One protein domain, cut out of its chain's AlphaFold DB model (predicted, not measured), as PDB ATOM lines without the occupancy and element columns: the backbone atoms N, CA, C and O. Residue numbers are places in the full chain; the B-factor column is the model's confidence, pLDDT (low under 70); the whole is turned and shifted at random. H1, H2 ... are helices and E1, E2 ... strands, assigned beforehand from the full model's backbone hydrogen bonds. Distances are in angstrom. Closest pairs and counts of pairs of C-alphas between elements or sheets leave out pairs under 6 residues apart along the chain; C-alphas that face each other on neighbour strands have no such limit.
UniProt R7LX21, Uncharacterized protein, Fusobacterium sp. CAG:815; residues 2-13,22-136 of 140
ATOM      1  N   LYS A   2      21.721 -56.887 -87.627       27.95
ATOM      2  CA  LYS A   2      20.527 -56.058 -87.323       27.95
ATOM      3  C   LYS A   2      20.768 -54.865 -86.366       27.95
ATOM      4  O   LYS A   2      19.988 -53.926 -86.370       27.95
ATOM      5  N   LYS A   3      21.863 -54.873 -85.592       36.72
ATOM      6  CA  LYS A   3      22.182 -53.831 -84.587       36.72
ATOM      7  C   LYS A   3      22.702 -52.519 -85.198       36.72
ATOM      8  O   LYS A   3      22.350 -51.444 -84.744       36.72
ATOM      9  N   PHE A   4      23.452 -52.604 -86.299       38.53
ATOM     10  CA  PHE A   4      23.920 -51.421 -87.038       38.53
ATOM     11  C   PHE A   4      22.782 -50.699 -87.779       38.53
ATOM     12  O   PHE A   4      22.846 -49.491 -87.968       38.53
ATOM     13  N   LEU A   5      21.730 -51.436 -88.160       37.16
ATOM     14  CA  LEU A   5      20.539 -50.874 -88.797       37.16
ATOM     15  C   LEU A   5      19.693 -50.055 -87.815       37.16
ATOM     16  O   LEU A   5      19.163 -49.036 -88.220       37.16
ATOM     17  N   LEU A   6      19.622 -50.443 -86.536       41.56
ATOM     18  CA  LEU A   6      18.965 -49.646 -85.490       41.56
ATOM     19  C   LEU A   6      19.761 -48.384 -85.134       41.56
ATOM     20  O   LEU A   6      19.162 -47.333 -84.940       41.56
ATOM     21  N   LEU A   7      21.096 -48.468 -85.126       43.97
ATOM     22  CA  LEU A   7      21.984 -47.322 -84.888       43.97
ATOM     23  C   LEU A   7      21.851 -46.250 -85.975       43.97
ATOM     24  O   LEU A   7      21.800 -45.059 -85.693       43.97
ATOM     25  N   LEU A   8      21.754 -46.699 -87.225       43.22
ATOM     26  CA  LEU A   8      21.445 -45.856 -88.366       43.22
ATOM     27  C   LEU A   8      19.988 -45.374 -88.296       43.22
ATOM     28  O   LEU A   8      19.753 -44.180 -88.423       43.22
ATOM     29  N   CYS A   9      19.018 -46.247 -87.995       43.50
ATOM     30  CA  CYS A   9      17.609 -45.870 -87.855       43.50
ATOM     31  C   CYS A   9      17.360 -44.819 -86.767       43.50
ATOM     32  O   CYS A   9      16.487 -43.994 -86.975       43.50
ATOM     33  N   LEU A  10      18.127 -44.790 -85.671       45.94
ATOM     34  CA  LEU A  10      18.016 -43.768 -84.619       45.94
ATOM     35  C   LEU A  10      18.631 -42.413 -85.010       45.94
ATOM     36  O   LEU A  10      18.174 -41.384 -84.526       45.94
ATOM     37  N   ILE A  11      19.592 -42.400 -85.940       49.59
ATOM     38  CA  ILE A  11      20.034 -41.181 -86.645       49.59
ATOM     39  C   ILE A  11      19.025 -40.811 -87.762       49.59
ATOM     40  O   ILE A  11      18.961 -39.659 -88.184       49.59
ATOM     41  N   PHE A  12      18.206 -41.774 -88.213       46.97
ATOM     42  CA  PHE A  12      17.178 -41.637 -89.253       46.97
ATOM     43  C   PHE A  12      15.734 -41.491 -88.747       46.97
ATOM     44  O   PHE A  12      14.835 -41.477 -89.592       46.97
ATOM     45  N   VAL A  13      15.450 -41.365 -87.439       40.16
ATOM     46  CA  VAL A  13      14.064 -41.120 -86.980       40.16
ATOM     47  C   VAL A  13      13.708 -39.659 -87.158       40.16
ATOM     48  O   VAL A  13      13.462 -38.907 -86.223       40.16
ATOM     49  N   ASN A  22      14.720 -23.404 -87.216       51.31
ATOM     50  CA  ASN A  22      16.132 -23.249 -86.896       51.31
ATOM     51  C   ASN A  22      17.087 -24.314 -87.502       51.31
ATOM     52  O   ASN A  22      18.284 -24.270 -87.209       51.31
ATOM     53  N   GLY A  23      16.610 -25.248 -88.340       61.97
ATOM     54  CA  GLY A  23      17.440 -26.266 -89.015       61.97
ATOM     55  C   GLY A  23      17.677 -27.570 -88.221       61.97
ATOM     56  O   GLY A  23      16.974 -27.847 -87.248       61.97
ATOM     57  N   PHE A  24      18.628 -28.404 -88.672       71.31
ATOM     58  CA  PHE A  24      19.020 -29.696 -88.068       71.31
ATOM     59  C   PHE A  24      19.918 -29.566 -86.828       71.31
ATOM     60  O   PHE A  24      19.943 -30.463 -85.991       71.31
ATOM     61  N   TYR A  25      20.659 -28.466 -86.715       74.69
ATOM     62  CA  TYR A  25      21.540 -28.150 -85.596       74.69
ATOM     63  C   TYR A  25      21.166 -26.780 -85.034       74.69
ATOM     64  O   TYR A  25      20.864 -25.851 -85.784       74.69
ATOM     65  N   SER A  26      21.244 -26.608 -83.714       78.81
ATOM     66  CA  SER A  26      21.045 -25.277 -83.131       78.81
ATOM     67  C   SER A  26      22.215 -24.347 -83.477       78.81
ATOM     68  O   SER A  26      23.379 -24.744 -83.390       78.81
ATOM     69  N   SER A  27      21.931 -23.082 -83.805       82.12
ATOM     70  CA  SER A  27      22.978 -22.084 -84.083       82.12
ATOM     71  C   SER A  27      23.930 -21.901 -82.900       82.12
ATOM     72  O   SER A  27      25.131 -21.755 -83.092       82.12
ATOM     73  N   ASN A  28      23.419 -21.989 -81.667       85.50
ATOM     74  CA  ASN A  28      24.252 -21.930 -80.466       85.50
ATOM     75  C   ASN A  28      25.246 -23.093 -80.395       85.50
ATOM     76  O   ASN A  28      26.391 -22.876 -80.008       85.50
ATOM     77  N   TYR A  29      24.841 -24.306 -80.778       86.50
ATOM     78  CA  TYR A  29      25.759 -25.440 -80.818       86.50
ATOM     79  C   TYR A  29      26.862 -25.220 -81.860       86.50
ATOM     80  O   TYR A  29      28.033 -25.353 -81.519       86.50
ATOM     81  N   ILE A  30      26.514 -24.804 -83.086       88.75
ATOM     82  CA  ILE A  30      27.500 -24.531 -84.148       88.75
ATOM     83  C   ILE A  30      28.488 -23.434 -83.720       88.75
ATOM     84  O   ILE A  30      29.693 -23.644 -83.814       88.75
ATOM     85  N   ASN A  31      28.003 -22.312 -83.180       90.50
ATOM     86  CA  ASN A  31      28.850 -21.186 -82.764       90.50
ATOM     87  C   ASN A  31      29.832 -21.567 -81.642       90.50
ATOM     88  O   ASN A  31      30.983 -21.125 -81.619       90.50
ATOM     89  N   ASN A  32      29.383 -22.389 -80.686       93.00
ATOM     90  CA  ASN A  32      30.271 -22.892 -79.640       93.00
ATOM     91  C   ASN A  32      31.228 -23.958 -80.185       93.00
ATOM     92  O   ASN A  32      32.377 -24.004 -79.755       93.00
ATOM     93  N   LEU A  33      30.802 -24.775 -81.153       93.69
ATOM     94  CA  LEU A  33      31.654 -25.775 -81.791       93.69
ATOM     95  C   LEU A  33      32.773 -25.134 -82.611       93.69
ATOM     96  O   LEU A  33      33.906 -25.589 -82.504       93.69
ATOM     97  N   GLU A  34      32.488 -24.060 -83.349       94.38
ATOM     98  CA  GLU A  34      33.472 -23.307 -84.142       94.38
ATOM     99  C   GLU A  34      34.709 -22.924 -83.325       94.38
ATOM    100  O   GLU A  34      35.840 -23.097 -83.773       94.38
ATOM    101  N   ASN A  35      34.491 -22.484 -82.087       94.88
ATOM    102  CA  ASN A  35      35.553 -22.053 -81.183       94.88
ATOM    103  C   ASN A  35      35.978 -23.146 -80.187       94.88
ATOM    104  O   ASN A  35      36.839 -22.919 -79.337       94.88
ATOM    105  N   CYS A  36      35.362 -24.329 -80.269       96.38
ATOM    106  CA  CYS A  36      35.400 -25.359 -79.237       96.38
ATOM    107  C   CYS A  36      35.178 -24.797 -77.817       96.38
ATOM    108  O   CYS A  36      35.876 -25.142 -76.861       96.38
ATOM    109  N   SER A  37      34.223 -23.886 -77.670       96.56
ATOM    110  CA  SER A  37      33.850 -23.299 -76.388       96.56
ATOM    111  C   SER A  37      33.055 -24.297 -75.558       96.56
ATOM    112  O   SER A  37      32.232 -25.045 -76.086       96.56
ATOM    113  N   ILE A  38      33.283 -24.298 -74.241       96.25
ATOM    114  CA  ILE A  38      32.538 -25.165 -73.324       96.25
ATOM    115  C   ILE A  38      31.050 -24.837 -73.430       96.25
ATOM    116  O   ILE A  38      30.633 -23.701 -73.206       96.25
ATOM    117  N   PHE A  39      30.253 -25.849 -73.748       92.50
ATOM    118  CA  PHE A  39      28.828 -25.696 -73.986       92.50
ATOM    119  C   PHE A  39      28.091 -26.984 -73.641       92.50
ATOM    120  O   PHE A  39      28.642 -28.080 -73.753       92.50
ATOM    121  N   MET A  40      26.833 -26.855 -73.236       90.56
ATOM    122  CA  MET A  40      25.935 -27.984 -73.044       90.56
ATOM    123  C   MET A  40      24.527 -27.569 -73.452       90.56
ATOM    124  O   MET A  40      24.010 -26.557 -72.977       90.56
ATOM    125  N   SER A  41      23.905 -28.368 -74.307       84.88
ATOM    126  CA  SER A  41      22.508 -28.234 -74.696       84.88
ATOM    127  C   SER A  41      21.736 -29.480 -74.308       84.88
ATOM    128  O   SER A  41      22.261 -30.592 -74.212       84.88
ATOM    129  N   LYS A  42      20.447 -29.265 -74.083       87.62
ATOM    130  CA  LYS A  42      19.488 -30.314 -73.803       87.62
ATOM    131  C   LYS A  42      18.217 -30.014 -74.576       87.62
ATOM    132  O   LYS A  42      17.693 -28.908 -74.472       87.62
ATOM    133  N   SER A  43      17.742 -30.983 -75.339       81.88
ATOM    134  CA  SER A  43      16.523 -30.872 -76.132       81.88
ATOM    135  C   SER A  43      15.668 -32.114 -75.942       81.88
ATOM    136  O   SER A  43      16.169 -33.233 -75.823       81.88
ATOM    137  N   ASP A  44      14.360 -31.912 -75.878       83.75
ATOM    138  CA  ASP A  44      13.396 -32.999 -75.955       83.75
ATOM    139  C   ASP A  44      12.934 -33.123 -77.408       83.75
ATOM    140  O   ASP A  44      12.681 -32.121 -78.077       83.75
ATOM    141  N   ILE A  45      12.853 -34.356 -77.899       77.44
ATOM    142  CA  ILE A  45      12.377 -34.675 -79.242       77.44
ATOM    143  C   ILE A  45      11.215 -35.642 -79.112       77.44
ATOM    144  O   ILE A  45      11.291 -36.628 -78.377       77.44
ATOM    145  N   GLU A  46      10.157 -35.357 -79.856       80.38
ATOM    146  CA  GLU A  46       9.056 -36.276 -80.079       80.38
ATOM    147  C   GLU A  46       9.165 -36.825 -81.498       80.38
ATOM    148  O   GLU A  46       9.251 -36.072 -82.469       80.38
ATOM    149  N   ILE A  47       9.197 -38.146 -81.612       72.38
ATOM    150  CA  ILE A  47       9.140 -38.835 -82.891       72.38
ATOM    151  C   ILE A  47       7.701 -39.319 -83.074       72.38
ATOM    152  O   ILE A  47       7.296 -40.265 -82.384       72.38
ATOM    153  N   PRO A  48       6.942 -38.736 -84.017       73.00
ATOM    154  CA  PRO A  48       5.624 -39.245 -84.348       73.00
ATOM    155  C   PRO A  48       5.752 -40.639 -84.967       73.00
ATOM    156  O   PRO A  48       6.645 -40.904 -85.778       73.00
ATOM    157  N   GLN A  49       4.852 -41.538 -84.586       69.94
ATOM    158  CA  GLN A  49       4.769 -42.883 -85.141       69.94
ATOM    159  C   GLN A  49       3.380 -43.102 -85.729       69.94
ATOM    160  O   GLN A  49       2.382 -42.631 -85.186       69.94
ATOM    161  N   THR A  50       3.313 -43.808 -86.854       69.44
ATOM    162  CA  THR A  50       2.035 -44.245 -87.418       69.44
ATOM    163  C   THR A  50       1.527 -45.418 -86.581       69.44
ATOM    164  O   THR A  50       2.274 -46.364 -86.335       69.44
ATOM    165  N   ASP A  51       0.278 -45.344 -86.123       75.19
ATOM    166  CA  ASP A  51      -0.461 -46.410 -85.418       75.19
ATOM    167  C   ASP A  51      -0.019 -46.760 -83.983       75.19
ATOM    168  O   ASP A  51      -0.653 -47.600 -83.339       75.19
ATOM    169  N   ILE A  52       1.008 -46.106 -83.435       77.75
ATOM    170  CA  ILE A  52       1.447 -46.275 -82.039       77.75
ATOM    171  C   ILE A  52       1.817 -44.937 -81.393       77.75
ATOM    172  O   ILE A  52       1.948 -43.916 -82.066       77.75
ATOM    173  N   ALA A  53       1.937 -44.938 -80.060       75.94
ATOM    174  CA  ALA A  53       2.267 -43.739 -79.298       75.94
ATOM    175  C   ALA A  53       3.617 -43.139 -79.748       75.94
ATOM    176  O   ALA A  53       4.547 -43.903 -80.026       75.94
ATOM    177  N   PRO A  54       3.750 -41.798 -79.786       76.12
ATOM    178  CA  PRO A  54       5.016 -41.145 -80.099       76.12
ATOM    179  C   PRO A  54       6.144 -41.595 -79.168       76.12
ATOM    180  O   PRO A  54       5.921 -41.849 -77.981       76.12
ATOM    181  N   LEU A  55       7.367 -41.660 -79.700       74.38
ATOM    182  CA  LEU A  55       8.559 -41.880 -78.883       74.38
ATOM    183  C   LEU A  55       9.108 -40.542 -78.407       74.38
ATOM    184  O   LEU A  55       9.368 -39.650 -79.214       74.38
ATOM    185  N   HIS A  56       9.363 -40.433 -77.110       84.19
ATOM    186  CA  HIS A  56       9.914 -39.241 -76.496       84.19
ATOM    187  C   HIS A  56      11.357 -39.493 -76.093       84.19
ATOM    188  O   HIS A  56      11.684 -40.319 -75.232       84.19
ATOM    189  N   MET A  57      12.237 -38.707 -76.685       83.62
ATOM    190  CA  MET A  57      13.656 -38.757 -76.410       83.62
ATOM    191  C   MET A  57      14.125 -37.452 -75.805       83.62
ATOM    192  O   MET A  57      13.555 -36.386 -76.017       83.62
ATOM    193  N   GLN A  58      15.202 -37.559 -75.051       87.69
ATOM    194  CA  GLN A  58      15.940 -36.421 -74.560       87.69
ATOM    195  C   GLN A  58      17.365 -36.527 -75.071       87.69
ATOM    196  O   GLN A  58      18.064 -37.498 -74.777       87.69
ATOM    197  N   ILE A  59      17.774 -35.528 -75.841       85.50
ATOM    198  CA  ILE A  59      19.125 -35.406 -76.362       85.50
ATOM    199  C   ILE A  59      19.889 -34.436 -75.472       85.50
ATOM    200  O   ILE A  59      19.398 -33.370 -75.110       85.50
ATOM    201  N   THR A  60      21.089 -34.833 -75.072       86.25
ATOM    202  CA  THR A  60      22.064 -33.958 -74.422       86.25
ATOM    203  C   THR A  60      23.307 -33.918 -75.289       86.25
ATOM    204  O   THR A  60      23.868 -34.970 -75.595       86.25
ATOM    205  N   GLU A  61      23.744 -32.723 -75.663       86.94
ATOM    206  CA  GLU A  61      24.985 -32.504 -76.403       86.94
ATOM    207  C   GLU A  61      25.901 -31.620 -75.564       86.94
ATOM    208  O   GLU A  61      25.452 -30.727 -74.845       86.94
ATOM    209  N   SER A  62      27.201 -31.876 -75.625       91.62
ATOM    210  CA  SER A  62      28.187 -31.113 -74.869       91.62
ATOM    211  C   SER A  62      29.476 -30.941 -75.648       91.62
ATOM    212  O   SER A  62      29.913 -31.843 -76.361       91.62
ATOM    213  N   ILE A  63      30.105 -29.789 -75.454       94.94
ATOM    214  CA  ILE A  63      31.437 -29.453 -75.935       94.94
ATOM    215  C   ILE A  63      32.286 -29.254 -74.685       94.94
ATOM    216  O   ILE A  63      31.981 -28.423 -73.833       94.94
ATOM    217  N   SER A  64      33.323 -30.071 -74.535       95.12
ATOM    218  CA  SER A  64      34.187 -30.086 -73.348       95.12
ATOM    219  C   SER A  64      35.418 -29.189 -73.483       95.12
ATOM    220  O   SER A  64      36.231 -29.136 -72.560       95.12
ATOM    221  N   GLY A  65      35.573 -28.516 -74.623       95.00
ATOM    222  CA  GLY A  65      36.749 -27.723 -74.950       95.00
ATOM    223  C   GLY A  65      37.905 -28.529 -75.536       95.00
ATOM    224  O   GLY A  65      37.815 -29.743 -75.751       95.00
ATOM    225  N   TRP A  66      39.004 -27.821 -75.796       97.31
ATOM    226  CA  TRP A  66      40.248 -28.400 -76.288       97.31
ATOM    227  C   TRP A  66      40.939 -29.238 -75.209       97.31
ATOM    228  O   TRP A  66      41.246 -28.753 -74.120       97.31
ATOM    229  N   LYS A  67      41.241 -30.494 -75.532       95.25
ATOM    230  CA  LYS A  67      42.070 -31.401 -74.732       95.25
ATOM    231  C   LYS A  67      43.068 -32.087 -75.652       95.25
ATOM    232  O   LYS A  67      42.683 -32.648 -76.668       95.25
ATOM    233  N   ASN A  68      44.356 -32.028 -75.316       93.75
ATOM    234  CA  ASN A  68      45.434 -32.650 -76.102       93.75
ATOM    235  C   ASN A  68      45.408 -32.283 -77.606       93.75
ATOM    236  O   ASN A  68      45.659 -33.127 -78.460       93.75
ATOM    237  N   GLY A  69      45.071 -31.030 -77.936       93.94
ATOM    238  CA  GLY A  69      44.976 -30.561 -79.327       93.94
ATOM    239  C   GLY A  69      43.743 -31.055 -80.096       93.94
ATOM    240  O   GLY A  69      43.675 -30.882 -81.311       93.94
ATOM    241  N   LYS A  70      42.770 -31.663 -79.407       96.75
ATOM    242  CA  LYS A  70      41.491 -32.101 -79.969       96.75
ATOM    243  C   LYS A  70      40.325 -31.400 -79.281       96.75
ATOM    244  O   LYS A  70      40.303 -31.274 -78.059       96.75
ATOM    245  N   CYS A  71      39.354 -30.949 -80.059       96.44
ATOM    246  CA  CYS A  71      38.076 -30.486 -79.559       96.44
ATOM    247  C   CYS A  71      37.206 -31.694 -79.233       96.44
ATOM    248  O   CYS A  71      36.953 -32.520 -80.110       96.44
ATOM    249  N   ILE A  72      36.764 -31.796 -77.980       96.44
ATOM    250  CA  ILE A  72      36.007 -32.951 -77.502       96.44
ATOM    251  C   ILE A  72      34.524 -32.609 -77.420       96.44
ATOM    252  O   ILE A  72      34.142 -31.671 -76.714       96.44
ATOM    253  N   THR A  73      33.683 -33.415 -78.064       94.25
ATOM    254  CA  THR A  73      32.225 -33.331 -77.930       94.25
ATOM    255  C   THR A  73      31.627 -34.669 -77.516       94.25
ATOM    256  O   THR A  73      32.171 -35.734 -77.809       94.25
ATOM    257  N   ASN A  74      30.512 -34.625 -76.792       91.00
ATOM    258  CA  ASN A  74      29.772 -35.821 -76.398       91.00
ATOM    259  C   ASN A  74      28.282 -35.618 -76.629       91.00
ATOM    260  O   ASN A  74      27.749 -34.549 -76.327       91.00
ATOM    261  N   GLY A  75      27.619 -36.669 -77.095       86.75
ATOM    262  CA  GLY A  75      26.175 -36.734 -77.255       86.75
ATOM    263  C   GLY A  75      25.583 -37.886 -76.457       86.75
ATOM    264  O   GLY A  75      26.226 -38.910 -76.211       86.75
ATOM    265  N   LYS A  76      24.337 -37.724 -76.035       88.19
ATOM    266  CA  LYS A  76      23.608 -38.720 -75.260       88.19
ATOM    267  C   LYS A  76      22.130 -38.672 -75.608       88.19
ATOM    268  O   LYS A  76      21.538 -37.599 -75.583       88.19
ATOM    269  N   ILE A  77      21.544 -39.832 -75.892       86.81
ATOM    270  CA  ILE A  77      20.114 -39.986 -76.163       86.81
ATOM    271  C   ILE A  77      19.506 -40.873 -75.078       86.81
ATOM    272  O   ILE A  77      19.896 -42.031 -74.916       86.81
ATOM    273  N   TYR A  78      18.538 -40.323 -74.354       88.00
ATOM    274  CA  TYR A  78      17.746 -41.011 -73.338       88.00
ATOM    275  C   TYR A  78      16.323 -41.246 -73.853       88.00
ATOM    276  O   TYR A  78      15.674 -40.301 -74.300       88.00
ATOM    277  N   SER A  79      15.824 -42.484 -73.769       86.50
ATOM    278  CA  SER A  79      14.416 -42.804 -74.055       86.50
ATOM    279  C   SER A  79      13.587 -42.686 -72.781       86.50
ATOM    280  O   SER A  79      13.889 -43.332 -71.770       86.50
ATOM    281  N   LYS A  80      12.511 -41.891 -72.833       88.56
ATOM    282  CA  LYS A  80      11.592 -41.730 -71.697       88.56
ATOM    283  C   LYS A  80      10.767 -42.993 -71.455       88.56
ATOM    284  O   LYS A  80      10.491 -43.321 -70.303       88.56
ATOM    285  N   GLU A  81      10.444 -43.730 -72.511       84.31
ATOM    286  CA  GLU A  81       9.683 -44.979 -72.469       84.31
ATOM    287  C   GLU A  81      10.499 -46.098 -71.818       84.31
ATOM    288  O   GLU A  81      10.023 -46.782 -70.912       84.31
ATOM    289  N   LEU A  82      11.755 -46.262 -72.245       85.75
ATOM    290  CA  LEU A  82      12.649 -47.295 -71.719       85.75
ATOM    291  C   LEU A  82      13.317 -46.901 -70.398       85.75
ATOM    292  O   LEU A  82      13.957 -47.748 -69.772       85.75
ATOM    293  N   LYS A  83      13.186 -45.633 -69.993       90.75
ATOM    294  CA  LYS A  83      13.818 -45.035 -68.811       90.75
ATOM    295  C   LYS A  83      15.326 -45.301 -68.738       90.75
ATOM    296  O   LYS A  83      15.862 -45.609 -67.674       90.75
ATOM    297  N   GLN A  84      16.003 -45.235 -69.882       88.62
ATOM    298  CA  GLN A  84      17.437 -45.495 -69.979       88.62
ATOM    299  C   GLN A  84      18.079 -44.736 -71.137       88.62
ATOM    300  O   GLN A  84      17.417 -44.329 -72.096       88.62
ATOM    301  N   ASP A  85      19.398 -44.617 -71.051       87.50
ATOM    302  CA  ASP A  85      20.231 -44.171 -72.158       87.50
ATOM    303  C   ASP A  85      20.271 -45.255 -73.226       87.50
ATOM    304  O   ASP A  85      20.504 -46.423 -72.919       87.50
ATOM    305  N   ILE A  86      20.037 -44.867 -74.474       83.50
ATOM    306  CA  ILE A  86      19.992 -45.794 -75.610       83.50
ATOM    307  C   ILE A  86      21.172 -45.595 -76.558       83.50
ATOM    308  O   ILE A  86      21.566 -46.530 -77.250       83.50
ATOM    309  N   LEU A  87      21.769 -44.401 -76.557       83.19
ATOM    310  CA  LEU A  87      22.928 -44.075 -77.375       83.19
ATOM    311  C   LEU A  87      23.809 -43.053 -76.660       83.19
ATOM    312  O   LEU A  87      23.314 -42.068 -76.111       83.19
ATOM    313  N   THR A  88      25.118 -43.250 -76.740       85.75
ATOM    314  CA  THR A  88      26.103 -42.207 -76.435       85.75
ATOM    315  C   THR A  88      27.065 -42.050 -77.593       85.75
ATOM    316  O   THR A  88      27.476 -43.044 -78.197       85.75
ATOM    317  N   THR A  89      27.459 -40.816 -77.872       87.00
ATOM    318  CA  THR A  89      28.455 -40.485 -78.884       87.00
ATOM    319  C   THR A  89      29.598 -39.704 -78.263       87.00
ATOM    320  O   THR A  89      29.417 -38.957 -77.300       87.00
ATOM    321  N   HIS A  90      30.787 -39.897 -78.815       90.62
ATOM    322  CA  HIS A  90      31.993 -39.195 -78.418       90.62
ATOM    323  C   HIS A  90      32.768 -38.825 -79.672       90.62
ATOM    324  O   HIS A  90      33.048 -39.710 -80.486       90.62
ATOM    325  N   CYS A  91      33.093 -37.544 -79.823       91.19
ATOM    326  CA  CYS A  91      33.844 -37.046 -80.959       91.19
ATOM    327  C   CYS A  91      35.084 -36.261 -80.540       91.19
ATOM    328  O   CYS A  91      35.046 -35.473 -79.595       91.19
ATOM    329  N   GLU A  92      36.151 -36.430 -81.314       94.94
ATOM    330  CA  GLU A  92      37.407 -35.712 -81.180       94.94
ATOM    331  C   GLU A  92      37.806 -35.105 -82.530       94.94
ATOM    332  O   GLU A  92      38.097 -35.817 -83.495       94.94
ATOM    333  N   PHE A  93      37.854 -33.778 -82.605       94.00
ATOM    334  CA  PHE A  93      38.222 -33.057 -83.825       94.00
ATOM    335  C   PHE A  93      39.577 -32.377 -83.641       94.00
ATOM    336  O   PHE A  93      39.748 -31.622 -82.690       94.00
ATOM    337  N   ASP A  94      40.548 -32.581 -84.535       95.31
ATOM    338  CA  ASP A  94      41.615 -31.570 -84.642       95.31
ATOM    339  C   ASP A  94      41.085 -30.291 -85.291       95.31
ATOM    340  O   ASP A  94      39.983 -30.255 -85.829       95.31
ATOM    341  N   GLU A  95      41.889 -29.235 -85.256       94.62
ATOM    342  CA  GLU A  95      41.544 -27.917 -85.787       94.62
ATOM    343  C   GLU A  95      41.068 -27.946 -87.247       94.62
ATOM    344  O   GLU A  95      40.064 -27.321 -87.587       94.62
ATOM    345  N   LYS A  96      41.719 -28.734 -88.114       93.69
ATOM    346  CA  LYS A  96      41.328 -28.835 -89.529       93.69
ATOM    347  C   LYS A  96      40.016 -29.594 -89.690       93.69
ATOM    348  O   LYS A  96      39.166 -29.195 -90.487       93.69
ATOM    349  N   GLN A  97      39.849 -30.686 -88.946       93.50
ATOM    350  CA  GLN A  97      38.603 -31.450 -88.908       93.50
ATOM    351  C   GLN A  97      37.446 -30.598 -88.378       93.50
ATOM    352  O   GLN A  97      36.362 -30.641 -88.957       93.50
ATOM    353  N   LEU A  98      37.690 -29.798 -87.336       94.06
ATOM    354  CA  LEU A  98      36.709 -28.921 -86.707       94.06
ATOM    355  C   LEU A  98      36.243 -27.823 -87.671       94.06
ATOM    356  O   LEU A  98      35.049 -27.683 -87.918       94.06
ATOM    357  N   ALA A  99      37.178 -27.099 -88.287       95.00
ATOM    358  CA  ALA A  99      36.840 -26.049 -89.245       95.00
ATOM    359  C   ALA A  99      36.009 -26.595 -90.421       95.00
ATOM    360  O   ALA A  99      35.033 -25.982 -90.856       95.00
ATOM    361  N   GLN A 100      36.361 -27.785 -90.920       94.25
ATOM    362  CA  GLN A 100      35.604 -28.409 -91.998       94.25
ATOM    363  C   GLN A 100      34.225 -28.898 -91.533       94.25
ATOM    364  O   GLN A 100      33.261 -28.727 -92.279       94.25
ATOM    365  N   ILE A 101      34.104 -29.505 -90.344       92.00
ATOM    366  CA  ILE A 101      32.812 -30.027 -89.879       92.00
ATOM    367  C   ILE A 101      31.827 -28.906 -89.565       92.00
ATOM    368  O   ILE A 101      30.657 -29.032 -89.905       92.00
ATOM    369  N   VAL A 102      32.300 -27.789 -89.006       93.50
ATOM    370  CA  VAL A 102      31.483 -26.597 -88.738       93.50
ATOM    371  C   VAL A 102      30.907 -26.060 -90.045       93.50
ATOM    372  O   VAL A 102      29.692 -25.927 -90.172       93.50
ATOM    373  N   LYS A 103      31.747 -25.886 -91.071       94.44
ATOM    374  CA  LYS A 103      31.301 -25.464 -92.406       94.44
ATOM    375  C   LYS A 103      30.291 -26.437 -93.028       94.44
ATOM    376  O   LYS A 103      29.317 -26.014 -93.657       94.44
ATOM    377  N   ASP A 104      30.523 -27.741 -92.881       91.88
ATOM    378  CA  ASP A 104      29.618 -28.772 -93.391       91.88
ATOM    379  C   ASP A 104      28.264 -28.738 -92.651       91.88
ATOM    380  O   ASP A 104      27.214 -28.827 -93.289       91.88
ATOM    381  N   MET A 105      28.274 -28.544 -91.326       88.81
ATOM    382  CA  MET A 105      27.079 -28.400 -90.487       88.81
ATOM    383  C   MET A 105      26.277 -27.146 -90.835       88.81
ATOM    384  O   MET A 105      25.069 -27.242 -91.020       88.81
ATOM    385  N   GLU A 106      26.924 -25.988 -90.984       90.62
ATOM    386  CA  GLU A 106      26.265 -24.740 -91.389       90.62
ATOM    387  C   GLU A 106      25.574 -24.864 -92.747       90.62
ATOM    388  O   GLU A 106      24.449 -24.391 -92.932       90.62
ATOM    389  N   LYS A 107      26.245 -25.520 -93.702       89.94
ATOM    390  CA  LYS A 107      25.681 -25.792 -95.021       89.94
ATOM    391  C   LYS A 107      24.481 -26.731 -94.918       89.94
ATOM    392  O   LYS A 107      23.448 -26.445 -95.516       89.94
ATOM    393  N   ALA A 108      24.606 -27.820 -94.162       86.25
ATOM    394  CA  ALA A 108      23.515 -28.763 -93.943       86.25
ATOM    395  C   ALA A 108      22.317 -28.110 -93.238       86.25
ATOM    396  O   ALA A 108      21.180 -28.412 -93.582       86.25
ATOM    397  N   ASN A 109      22.554 -27.169 -92.318       83.88
ATOM    398  CA  ASN A 109      21.494 -26.483 -91.577       83.88
ATOM    399  C   ASN A 109      20.583 -25.626 -92.468       83.88
ATOM    400  O   ASN A 109      19.422 -25.408 -92.139       83.88
ATOM    401  N   LYS A 110      21.115 -25.150 -93.598       85.12
ATOM    402  CA  LYS A 110      20.390 -24.396 -94.636       85.12
ATOM    403  C   LYS A 110      19.953 -25.282 -95.811       85.12
ATOM    404  O   LYS A 110      19.420 -24.771 -96.793       85.12
ATOM    405  N   GLY A 111      20.275 -26.572 -95.755       82.38
ATOM    406  CA  GLY A 111      20.160 -27.511 -96.861       82.38
ATOM    407  C   GLY A 111      19.052 -28.536 -96.656       82.38
ATOM    408  O   GLY A 111      18.029 -28.285 -96.024       82.38
ATOM    409  N   THR A 112      19.263 -29.712 -97.235       80.50
ATOM    410  CA  THR A 112      18.322 -30.831 -97.195       80.50
ATOM    411  C   THR A 112      18.694 -31.850 -96.122       80.50
ATOM    412  O   THR A 112      19.815 -31.880 -95.613       80.50
ATOM    413  N   PHE A 113      17.772 -32.771 -95.835       77.19
ATOM    414  CA  PHE A 113      18.069 -33.936 -95.000       77.19
ATOM    415  C   PHE A 113      19.243 -34.772 -95.536       77.19
ATOM    416  O   PHE A 113      20.032 -35.310 -94.763       77.19
ATOM    417  N   GLU A 114      19.407 -34.848 -96.859       79.56
ATOM    418  CA  GLU A 114      20.532 -35.553 -97.477       79.56
ATOM    419  C   GLU A 114      21.869 -34.841 -97.208       79.56
ATOM    420  O   GLU A 114      22.896 -35.496 -97.027       79.56
ATOM    421  N   ASP A 115      21.874 -33.507 -97.123       82.38
ATOM    422  CA  ASP A 115      23.065 -32.754 -96.725       82.38
ATOM    423  C   ASP A 115      23.430 -33.042 -95.269       82.38
ATOM    424  O   ASP A 115      24.584 -33.359 -94.988       82.38
ATOM    425  N   TYR A 116      22.450 -33.028 -94.360       81.56
ATOM    426  CA  TYR A 116      22.638 -33.440 -92.965       81.56
ATOM    427  C   TYR A 116      23.214 -34.856 -92.859       81.56
ATOM    428  O   TYR A 116      24.217 -35.078 -92.176       81.56
ATOM    429  N   LYS A 117      22.625 -35.806 -93.591       79.88
ATOM    430  CA  LYS A 117      23.049 -37.206 -93.599       79.88
ATOM    431  C   LYS A 117      24.510 -37.361 -94.016       79.88
ATOM    432  O   LYS A 117      25.249 -38.083 -93.351       79.88
ATOM    433  N   LYS A 118      24.960 -36.644 -95.048       84.31
ATOM    434  CA  LYS A 118      26.369 -36.670 -95.482       84.31
ATOM    435  C   LYS A 118      27.330 -36.212 -94.384       84.31
ATOM    436  O   LYS A 118      28.408 -36.789 -94.242       84.31
ATOM    437  N   VAL A 119      26.950 -35.206 -93.588       86.00
ATOM    438  CA  VAL A 119      27.752 -34.759 -92.434       86.00
ATOM    439  C   VAL A 119      27.857 -35.875 -91.392       86.00
ATOM    440  O   VAL A 119      28.956 -36.193 -90.937       86.00
ATOM    441  N   GLN A 120      26.736 -36.520 -91.062       82.75
ATOM    442  CA  GLN A 120      26.701 -37.633 -90.109       82.75
ATOM    443  C   GLN A 120      27.537 -38.826 -90.591       82.75
ATOM    444  O   GLN A 120      28.367 -39.349 -89.846       82.75
ATOM    445  N   GLU A 121      27.398 -39.224 -91.855       82.12
ATOM    446  CA  GLU A 121      28.178 -40.316 -92.445       82.12
ATOM    447  C   GLU A 121      29.681 -40.035 -92.408       82.12
ATOM    448  O   GLU A 121      30.467 -40.937 -92.124       82.12
ATOM    449  N   LYS A 122      30.095 -38.783 -92.633       84.19
ATOM    450  CA  LYS A 122      31.497 -38.369 -92.529       84.19
ATOM    451  C   LYS A 122      32.028 -38.476 -91.098       84.19
ATOM    452  O   LYS A 122      33.147 -38.948 -90.904       84.19
ATOM    453  N   MET A 123      31.240 -38.066 -90.103       83.25
ATOM    454  CA  MET A 123      31.625 -38.129 -88.688       83.25
ATOM    455  C   MET A 123      31.747 -39.572 -88.185       83.25
ATOM    456  O   MET A 123      32.761 -39.928 -87.581       83.25
ATOM    457  N   TYR A 124      30.755 -40.413 -88.492       77.94
ATOM    458  CA  TYR A 124      30.600 -41.766 -87.945       77.94
ATOM    459  C   TYR A 124      30.996 -42.891 -88.919       77.94
ATOM    460  O   TYR A 124      30.638 -44.053 -88.707       77.94
ATOM    461  N   ALA A 125      31.718 -42.590 -90.005       76.00
ATOM    462  CA  ALA A 125      32.165 -43.614 -90.950       76.00
ATOM    463  C   ALA A 125      32.946 -44.730 -90.234       76.00
ATOM    464  O   ALA A 125      33.727 -44.480 -89.322       76.00
ATOM    465  N   LYS A 126      32.827 -45.978 -90.707       60.56
ATOM    466  CA  LYS A 126      33.422 -47.178 -90.075       60.56
ATOM    467  C   LYS A 126      34.949 -47.120 -89.853       60.56
ATOM    468  O   LYS A 126      35.476 -47.907 -89.075       60.56
ATOM    469  N   LYS A 127      35.662 -46.238 -90.561       64.69
ATOM    470  CA  LYS A 127      37.113 -45.994 -90.419       64.69
ATOM    471  C   LYS A 127      37.444 -44.598 -89.873       64.69
ATOM    472  O   LYS A 127      38.607 -44.212 -89.865       64.69
ATOM    473  N   SER A 128      36.433 -43.825 -89.495       69.31
ATOM    474  CA  SER A 128      36.602 -42.500 -88.915       69.31
ATOM    475  C   SER A 128      37.190 -42.630 -87.514       69.31
ATOM    476  O   SER A 128      36.728 -43.442 -86.718       69.31
ATOM    477  N   THR A 129      38.196 -41.814 -87.214       76.06
ATOM    478  CA  THR A 129      38.680 -41.584 -85.845       76.06
ATOM    479  C   THR A 129      38.000 -40.376 -85.202       76.06
ATOM    480  O   THR A 129      38.401 -39.966 -84.122       76.06
ATOM    481  N   ILE A 130      37.018 -39.777 -85.887       84.19
ATOM    482  CA  ILE A 130      36.395 -38.519 -85.478       84.19
ATOM    483  C   ILE A 130      35.329 -38.787 -84.432       84.19
ATOM    484  O   ILE A 130      35.427 -38.238 -83.348       84.19
ATOM    485  N   CYS A 131      34.336 -39.629 -84.729       85.31
ATOM    486  CA  CYS A 131      33.252 -39.920 -83.799       85.31
ATOM    487  C   CYS A 131      33.051 -41.419 -83.601       85.31
ATOM    488  O   CYS A 131      33.066 -42.212 -84.544       85.31
ATOM    489  N   THR A 132      32.768 -41.789 -82.360       85.81
ATOM    490  CA  THR A 132      32.343 -43.126 -81.955       85.81
ATOM    491  C   THR A 132      30.922 -43.053 -81.412       85.81
ATOM    492  O   THR A 132      30.540 -42.079 -80.763       85.81
ATOM    493  N   ALA A 133      30.124 -44.078 -81.699       83.00
ATOM    494  CA  ALA A 133      28.762 -44.215 -81.201       83.00
ATOM    495  C   ALA A 133      28.616 -45.576 -80.522       83.00
ATOM    496  O   ALA A 133      29.021 -46.599 -81.079       83.00
ATOM    497  N   THR A 134      28.045 -45.584 -79.322       82.75
ATOM    498  CA  THR A 134      27.846 -46.792 -78.517       82.75
ATOM    499  C   THR A 134      26.359 -47.026 -78.312       82.75
ATOM    500  O   THR A 134      25.680 -46.186 -77.722       82.75
ATOM    501  N   ASP A 135      25.874 -48.171 -78.799       81.50
ATOM    502  CA  ASP A 135      24.533 -48.687 -78.513       81.50
ATOM    503  C   ASP A 135      24.467 -49.143 -77.056       81.50
ATOM    504  O   ASP A 135      25.263 -49.984 -76.626       81.50
ATOM    505  N   LEU A 136      23.522 -48.588 -76.303       81.81
ATOM    506  CA  LEU A 136      23.310 -48.921 -74.898       81.81
ATOM    507  C   LEU A 136      22.024 -49.719 -74.675       81.81
ATOM    508  O   LEU A 136      21.735 -50.098 -73.537       81.81
TER     509      LEU A 136
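This is residues 2 to 13 and 22 to 136 of the 140 residues of an uncharacterized protein of Fusobacterium sp. CAG:815 (UniProt R7LX21). A long, twisted antiparallel sheet, ordered E1 - E2 - E3 - E4 - E5, makes one layer; four helices over one face make the second, and the other face is bare. H3 sits between H2 and H4, while H1 touches no helix. The printed part has 127 residues, with four named helices and five named strands, in the order H1 H2 E1 E2 E3 E4 H3 H4 E5; its class is mixed. It is compact, with a radius of gyration of the C-alphas of 14.7 A, but elongated, spanning 46 by 29 by 27 A.

H1, residues 2 to 11, is on the sheet at a height of 9.6 A over it; its closest C-alphas with E5, residues 131 to 135, are Leu 7 and Asp 135, 7.0 A apart. H2, residues 27 to 34, is on the same face, slantwise to E1, residues 39 to 47, at 45 degrees on the local plane. E1, E2 at residues 55 to 67, E3 at 70 to 79 and E4 at 84 to 93 form a meander, each strand the antiparallel neighbour of the one before. Within hydrogen-bond range are N 41 and O 61, 2.9 A, N 60 and O 76, 2.8 A, and N 75 and O 89, 2.9 A; E4 and E5, also antiparallel, have N 90 and O 132, 2.9 A. H3, residues 95 to 109, touches H2 at a shallow tilt of 19 degrees, opposite ways, closest at the C-alphas of Glu 34 and Val 102, 6.0 A. H3 and H4, residues 113 to 124, form a helical hairpin; H4 touches H3 with residues 115 to 119 alone, closest at the C-alphas of Ala 108 and Tyr 116, 4.9 A. H4 stands up from the sheet, its line rising 81 degrees. Every O i to N i+4 pair is within hydrogen-bond range in H2, H3 and H4, and 5 of 6 in H1.

H1 begins at C-alpha 2, (20.527, -56.058, -87.323), and E5 ends at C-alpha 135, (24.533, -48.687, -78.513). From first to last C-alpha E2 measures 35.4 A, E3 29.7 A, E4 27.9 A, E1 25.3 A and H3 20.9 A.

The C-alphas farthest apart, of Asp 51 and Asn 68, are 48.8 A apart. Residues 14 to 21 are not printed; C-alphas 13 and 22 across the cut are 18.0 A apart. Of the links printed whole, none is long. Mean pLDDT of the printed part is 81.3; it is under 70 at residues 2 to 13, 22 to 23, 49 to 50 and 126 to 128.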